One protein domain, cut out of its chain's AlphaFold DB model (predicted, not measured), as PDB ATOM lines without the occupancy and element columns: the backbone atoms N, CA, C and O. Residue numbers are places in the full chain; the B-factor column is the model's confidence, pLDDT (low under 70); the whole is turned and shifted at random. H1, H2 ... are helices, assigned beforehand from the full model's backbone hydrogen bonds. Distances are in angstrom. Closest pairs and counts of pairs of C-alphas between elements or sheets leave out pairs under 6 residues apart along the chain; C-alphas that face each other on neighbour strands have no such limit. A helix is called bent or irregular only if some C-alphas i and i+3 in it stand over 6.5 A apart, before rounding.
ATOM      1  N   THR A 166     140.133 116.418 124.648       86.56
ATOM      2  CA  THR A 166     141.279 117.035 123.971       86.56
ATOM      3  C   THR A 166     141.246 116.726 122.469       86.56
ATOM      4  O   THR A 166     140.688 115.693 122.072       86.56
ATOM      5  N   PRO A 167     141.845 117.573 121.612       88.31
ATOM      6  CA  PRO A 167     141.927 117.317 120.173       88.31
ATOM      7  C   PRO A 167     142.542 115.951 119.835       88.31
ATOM      8  O   PRO A 167     142.058 115.256 118.947       88.31
ATOM      9  N   GLU A 168     143.550 115.516 120.589       89.44
ATOM     10  CA  GLU A 168     144.224 114.229 120.395       89.44
ATOM     11  C   GLU A 168     143.289 113.059 120.713       89.44
ATOM     12  O   GLU A 168     143.271 112.061 119.992       89.44
ATOM     13  N   SER A 169     142.482 113.180 121.773       89.44
ATOM     14  CA  SER A 169     141.482 112.164 122.113       89.44
ATOM     15  C   SER A 169     140.387 112.080 121.054       89.44
ATOM     16  O   SER A 169     139.935 110.985 120.725       89.44
ATOM     17  N   ILE A 170     139.961 113.222 120.509       90.75
ATOM     18  CA  ILE A 170     138.986 113.267 119.415       90.75
ATOM     19  C   ILE A 170     139.573 112.603 118.168       90.75
ATOM     20  O   ILE A 170     138.893 111.787 117.555       90.75
ATOM     21  N   GLN A 171     140.832 112.890 117.828       92.69
ATOM     22  CA  GLN A 171     141.486 112.305 116.660       92.69
ATOM     23  C   GLN A 171     141.645 110.785 116.787       92.69
ATOM     24  O   GLN A 171     141.419 110.065 115.818       92.69
ATOM     25  N   LYS A 172     141.987 110.275 117.977       92.81
ATOM     26  CA  LYS A 172     142.035 108.825 118.235       92.81
ATOM     27  C   LYS A 172     140.671 108.169 118.023       92.81
ATOM     28  O   LYS A 172     140.590 107.153 117.340       92.81
ATOM     29  N   LEU A 173     139.610 108.775 118.561       93.44
ATOM     30  CA  LEU A 173     138.243 108.297 118.348       93.44
ATOM     31  C   LEU A 173     137.848 108.347 116.869       93.44
ATOM     32  O   LEU A 173     137.235 107.406 116.380       93.44
ATOM     33  N   ASP A 174     138.205 109.411 116.151       94.50
ATOM     34  CA  ASP A 174     137.911 109.552 114.723       94.50
ATOM     35  C   ASP A 174     138.626 108.485 113.884       94.50
ATOM     36  O   ASP A 174     138.002 107.843 113.041       94.50
ATOM     37  N   ASN A 175     139.908 108.240 114.165       95.12
ATOM     38  CA  ASN A 175     140.710 107.230 113.475       95.12
ATOM     39  C   ASN A 175     140.149 105.812 113.653       95.12
ATOM     40  O   ASN A 175     140.263 105.007 112.733       95.12
ATOM     41  N   LEU A 176     139.536 105.518 114.802       94.94
ATOM     42  CA  LEU A 176     138.860 104.245 115.057       94.94
ATOM     43  C   LEU A 176     137.468 104.205 114.406       94.94
ATOM     44  O   LEU A 176     137.146 103.298 113.643       94.94
ATOM     45  N   LEU A 177     136.621 105.195 114.698       95.25
ATOM     46  CA  LEU A 177     135.201 105.162 114.345       95.25
ATOM     47  C   LEU A 177     134.959 105.419 112.858       95.25
ATOM     48  O   LEU A 177     134.134 104.741 112.246       95.25
ATOM     49  N   SER A 178     135.631 106.405 112.263       95.88
ATOM     50  CA  SER A 178     135.301 106.853 110.909       95.88
ATOM     51  C   SER A 178     135.513 105.786 109.834       95.88
ATOM     52  O   SER A 178     134.620 105.633 108.996       95.88
ATOM     53  N   PRO A 179     136.618 105.015 109.826       96.44
ATOM     54  CA  PRO A 179     136.788 103.921 108.872       96.44
ATOM     55  C   PRO A 179     135.712 102.836 109.011       96.44
ATOM     56  O   PRO A 179     135.142 102.412 108.008       96.44
ATOM     57  N   LEU A 180     135.380 102.434 110.243       96.25
ATOM     58  CA  LEU A 180     134.384 101.393 110.522       96.25
ATOM     59  C   LEU A 180     132.965 101.833 110.130       96.25
ATOM     60  O   LEU A 180     132.227 101.092 109.478       96.25
ATOM     61  N   LEU A 181     132.598 103.080 110.438       95.00
ATOM     62  CA  LEU A 181     131.320 103.662 110.017       95.00
ATOM     63  C   LEU A 181     131.212 103.751 108.491       95.00
ATOM     64  O   LEU A 181     130.162 103.437 107.938       95.00
ATOM     65  N   LYS A 182     132.300 104.106 107.796       94.56
ATOM     66  CA  LYS A 182     132.344 104.147 106.324       94.56
ATOM     67  C   LYS A 182     132.258 102.760 105.675       94.56
ATOM     68  O   LYS A 182     131.759 102.662 104.560       94.56
ATOM     69  N   LYS A 183     132.647 101.680 106.372       94.19
ATOM     70  CA  LYS A 183     132.332 100.284 105.980       94.19
ATOM     71  C   LYS A 183     130.855  99.916 106.197       94.19
ATOM     72  O   LYS A 183     130.429  98.798 105.901       94.19
ATOM     73  N   GLY A 184     130.064 100.851 106.715       92.81
ATOM     74  CA  GLY A 184     128.653 100.684 107.026       92.81
ATOM     75  C   GLY A 184     128.401  99.924 108.315       92.81
ATOM     76  O   GLY A 184     127.288  99.431 108.475       92.81
ATOM     77  N   GLN A 185     129.370  99.791 109.226       94.88
ATOM     78  CA  GLN A 185     129.144  99.165 110.531       94.88
ATOM     79  C   GLN A 185     128.218 100.016 111.404       94.88
ATOM     80  O   GLN A 185     128.208 101.249 111.335       94.88
ATOM     81  N   SER A 186     127.403  99.369 112.236       93.69
ATOM     82  CA  SER A 186     126.584 100.101 113.200       93.69
ATOM     83  C   SER A 186     127.418 100.550 114.404       93.69
ATOM     84  O   SER A 186     128.336  99.862 114.836       93.69
ATOM     85  N   ILE A 187     127.047 101.675 115.025       93.69
ATOM     86  CA  ILE A 187     127.682 102.112 116.283       93.69
ATOM     87  C   ILE A 187     127.539 101.041 117.373       93.69
ATOM     88  O   ILE A 187     128.432 100.899 118.196       93.69
ATOM     89  N   ALA A 188     126.439 100.281 117.380       93.19
ATOM     90  CA  ALA A 188     126.254  99.172 118.311       93.19
ATOM     91  C   ALA A 188     127.318  98.081 118.119       93.19
ATOM     92  O   ALA A 188     127.910  97.645 119.100       93.19
ATOM     93  N   HIS A 189     127.595  97.697 116.871       95.38
ATOM     94  CA  HIS A 189     128.628  96.719 116.544       95.38
ATOM     95  C   HIS A 189     130.021  97.192 116.958       95.38
ATOM     96  O   HIS A 189     130.718  96.480 117.674       95.38
ATOM     97  N   ILE A 190     130.377  98.428 116.598       95.25
ATOM     98  CA  ILE A 190     131.674  99.014 116.954       95.25
ATOM     99  C   ILE A 190     131.831  99.073 118.480       95.25
ATOM    100  O   ILE A 190     132.861  98.682 119.019       95.25
ATOM    101  N   TYR A 191     130.789  99.494 119.203       93.94
ATOM    102  CA  TYR A 191     130.825  99.550 120.665       93.94
ATOM    103  C   TYR A 191     130.938  98.163 121.306       93.94
ATOM    104  O   TYR A 191     131.581  98.025 122.334       93.94
ATOM    105  N   ALA A 192     130.334  97.134 120.710       93.75
ATOM    106  CA  ALA A 192     130.421  95.762 121.206       93.75
ATOM    107  C   ALA A 192     131.791  95.100 120.954       93.75
ATOM    108  O   ALA A 192     132.072  94.043 121.519       93.75
ATOM    109  N   SER A 193     132.634  95.688 120.102       93.62
ATOM    110  CA  SER A 193     133.999  95.208 119.838       93.62
ATOM    111  C   SER A 193     135.080  96.076 120.478       93.62
ATOM    112  O   SER A 193     136.095  95.539 120.895       93.62
ATOM    113  N   HIS A 194     134.837  97.381 120.624       93.50
ATOM    114  CA  HIS A 194     135.830  98.358 121.088       93.50
ATOM    115  C   HIS A 194     135.351  99.166 122.302       93.50
ATOM    116  O   HIS A 194     135.706 100.336 122.450       93.50
ATOM    117  N   ALA A 195     134.509  98.588 123.167       88.62
ATOM    118  CA  ALA A 195     133.986  99.284 124.350       88.62
ATOM    119  C   ALA A 195     135.107  99.895 125.209       88.62
ATOM    120  O   ALA A 195     134.978 101.033 125.658       88.62
ATOM    121  N   ASP A 196     136.210  99.164 125.380       87.75
ATOM    122  CA  ASP A 196     137.344  99.571 126.215       87.75
ATOM    123  C   ASP A 196     138.165 100.716 125.596       87.75
ATOM    124  O   ASP A 196     138.748 101.531 126.311       87.75
ATOM    125  N   GLU A 197     138.179 100.823 124.266       89.62
ATOM    126  CA  GLU A 197     138.870 101.895 123.537       89.62
ATOM    127  C   GLU A 197     138.012 103.167 123.438       89.62
ATOM    128  O   GLU A 197     138.521 104.281 123.271       89.62
ATOM    129  N   ILE A 198     136.690 103.025 123.567       89.94
ATOM    130  CA  ILE A 198     135.733 104.120 123.453       89.94
ATOM    131  C   ILE A 198     135.401 104.663 124.845       89.94
ATOM    132  O   ILE A 198     134.425 104.288 125.492       89.94
ATOM    133  N   ALA A 199     136.148 105.682 125.266       84.31
ATOM    134  CA  ALA A 199     135.971 106.352 126.559       84.31
ATOM    135  C   ALA A 199     134.689 107.216 126.690       84.31
ATOM    136  O   ALA A 199     134.591 108.072 127.573       84.31
ATOM    137  N   CYS A 200     133.702 107.067 125.801       87.00
ATOM    138  CA  CYS A 200     132.487 107.878 125.819       87.00
ATOM    139  C   CYS A 200     131.225 107.070 125.506       87.00
ATOM    140  O   CYS A 200     131.266 105.945 125.021       87.00
ATOM    141  N   SER A 201     130.062 107.653 125.799       90.12
ATOM    142  CA  SER A 201     128.784 107.001 125.515       90.12
ATOM    143  C   SER A 201     128.460 107.006 124.016       90.12
ATOM    144  O   SER A 201     128.806 107.942 123.293       90.12
ATOM    145  N   ARG A 202     127.649 106.041 123.565       91.00
ATOM    146  CA  ARG A 202     127.080 106.032 122.201       91.00
ATOM    147  C   ARG A 202     126.373 107.346 121.843       91.00
ATOM    148  O   ARG A 202     126.491 107.827 120.720       91.00
ATOM    149  N   ARG A 203     125.675 107.969 122.801       90.25
ATOM    150  CA  ARG A 203     125.011 109.272 122.607       90.25
ATOM    151  C   ARG A 203     126.017 110.375 122.276       90.25
ATOM    152  O   ARG A 203     125.728 111.225 121.436       90.25
ATOM    153  N   THR A 204     127.178 110.352 122.923       90.19
ATOM    154  CA  THR A 204     128.272 111.286 122.654       90.19
ATOM    155  C   THR A 204     128.786 111.111 121.227       90.19
ATOM    156  O   THR A 204     128.873 112.103 120.510       90.19
ATOM    157  N   ILE A 205     129.001 109.867 120.778       91.12
ATOM    158  CA  ILE A 205     129.394 109.563 119.391       91.12
ATOM    159  C   ILE A 205     128.385 110.139 118.392       91.12
ATOM    160  O   ILE A 205     128.770 110.883 117.495       91.12
ATOM    161  N   TYR A 206     127.086 109.873 118.574       90.62
ATOM    162  CA  TYR A 206     126.053 110.442 117.698       90.62
ATOM    163  C   TYR A 206     126.087 111.973 117.675       90.62
ATOM    164  O   TYR A 206     126.027 112.567 116.598       90.62
ATOM    165  N   SER A 207     126.225 112.610 118.844       89.75
ATOM    166  CA  SER A 207     126.338 114.066 118.936       89.75
ATOM    167  C   SER A 207     127.586 114.598 118.236       89.75
ATOM    168  O   SER A 207     127.548 115.723 117.738       89.75
ATOM    169  N   TYR A 208     128.689 113.849 118.228       91.69
ATOM    170  CA  TYR A 208     129.919 114.278 117.571       91.69
ATOM    171  C   TYR A 208     129.822 114.188 116.052       91.69
ATOM    172  O   TYR A 208     130.211 115.130 115.363       91.69
ATOM    173  N   ILE A 209     129.206 113.122 115.539       91.44
ATOM    174  CA  ILE A 209     128.904 112.979 114.109       91.44
ATOM    175  C   ILE A 209     127.956 114.095 113.648       91.44
ATOM    176  O   ILE A 209     128.191 114.709 112.610       91.44
ATOM    177  N   ASP A 210     126.924 114.420 114.437       88.94
ATOM    178  CA  ASP A 210     125.987 115.511 114.121       88.94
ATOM    179  C   ASP A 210     126.655 116.877 114.027       88.94
ATOM    180  O   ASP A 210     126.317 117.681 113.161       88.94
ATOM    181  N   ARG A 211     127.619 117.131 114.913       88.88
ATOM    182  CA  ARG A 211     128.409 118.364 114.915       88.88
ATOM    183  C   ARG A 211     129.510 118.365 113.848       88.88
ATOM    184  O   ARG A 211     130.203 119.367 113.725       88.88
ATOM    185  N   GLY A 212     129.680 117.274 113.094       90.25
ATOM    186  CA  GLY A 212     130.710 117.144 112.061       90.25
ATOM    187  C   GLY A 212     132.135 117.092 112.613       90.25
ATOM    188  O   GLY A 212     133.055 117.516 111.924       90.25
ATOM    189  N   ILE A 213     132.306 116.617 113.851       90.62
ATOM    190  CA  ILE A 213     133.615 116.513 114.514       90.62
ATOM    191  C   ILE A 213     134.459 115.393 113.893       90.62
ATOM    192  O   ILE A 213     135.678 115.505 113.827       90.62
ATOM    193  N   PHE A 214     133.807 114.318 113.451       93.19
ATOM    194  CA  PHE A 214     134.446 113.171 112.813       93.19
ATOM    195  C   PHE A 214     134.437 113.294 111.288       93.19
ATOM    196  O   PHE A 214     133.602 113.993 110.704       93.19
ATOM    197  N   GLN A 215     135.344 112.568 110.638       94.06
ATOM    198  CA  GLN A 215     135.341 112.428 109.184       94.06
ATOM    199  C   GLN A 215     134.088 111.704 108.680       94.06
ATOM    200  O   GLN A 215     133.592 112.031 107.602       94.06
ATOM    201  N   ALA A 216     133.590 110.716 109.427       92.75
ATOM    202  CA  ALA A 216     132.300 110.095 109.166       92.75
ATOM    203  C   ALA A 216     131.159 111.075 109.455       92.75
ATOM    204  O   ALA A 216     131.169 111.848 110.415       92.75
ATOM    205  N   ARG A 217     130.141 111.030 108.603       91.62
ATOM    206  CA  ARG A 217     129.009 111.950 108.587       91.62
ATOM    207  C   ARG A 217     127.709 111.184 108.769       91.62
ATOM    208  O   ARG A 217     127.643 109.962 108.710       91.62
ATOM    209  N   ASN A 218     126.621 111.928 108.935       88.94
ATOM    210  CA  ASN A 218     125.286 111.346 109.069       88.94
ATOM    211  C   ASN A 218     124.870 110.452 107.881       88.94
ATOM    212  O   ASN A 218     124.020 109.587 108.072       88.94
ATOM    213  N   ILE A 219     125.456 110.643 106.694       88.38
ATOM    214  CA  ILE A 219     125.232 109.794 105.511       88.38
ATOM    215  C   ILE A 219     125.852 108.397 105.645       88.38
ATOM    216  O   ILE A 219     125.335 107.456 105.053       88.38
TER     217      ILE A 219
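AT A GLANCE: This is residues 166 to 219 of the 446 residues of the protein "Integrase catalytic domain-containing protein" of Ruminococcus sp. 5_1_39BFAA (UniProt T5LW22). Going from the first printed residue, you meet a small cluster of three helices in a triangle: H1, the longest, on one side, H2 across one end, and H3 opposite H1. The last stretch, residues 211 to 219, folds back from H3 towards H1. The printed part has 54 residues, is all helix with no named strand, and is compact and rounded, with a radius of gyration of the C-alphas of 10.0 A and spans of 26 by 24 by 18 A.

HOW THE PARTS SIT: H1, residues 167 to 182, has a kink of 30 degrees near residue 176 and is only just irregular: C-alphas 176 and 179 are 6.53 A apart. With residues 177 to 181 alone it only just touches H2, residues 187 to 194, with 3 pairs of C-alphas within 8 A; the closest are Leu 180 and Ile 190, 7.4 A, at a steep tilt of 64 degrees, opposite ways. H2 only just touches H3, residues 202 to 210, also with 3 pairs; the closest C-alphas are Ile 187 and Arg 202, 7.1 A, at a steep tilt of 59 degrees, opposite ways. H1 and H3 are near each other. In H2 and H3 every O i to N i+4 pair is within hydrogen-bond range; in H1, 10 of 12.

IN THESE COORDINATES: Find C-alpha 167 at (141.927, 117.317, 120.173); H1 runs 21.4 A from there. H2 spans 10.2 A; H3 spans 12.5 A to C-alpha 210 at (125.987, 115.511, 114.121).

THE WHOLE: The C-alphas farthest apart, Thr 166 and Gly 184, are 26.7 A apart. The printed part has no cut; the link H1 to H2 is tight, H2 to H3 short. No printed residue is under 70 in pLDDT.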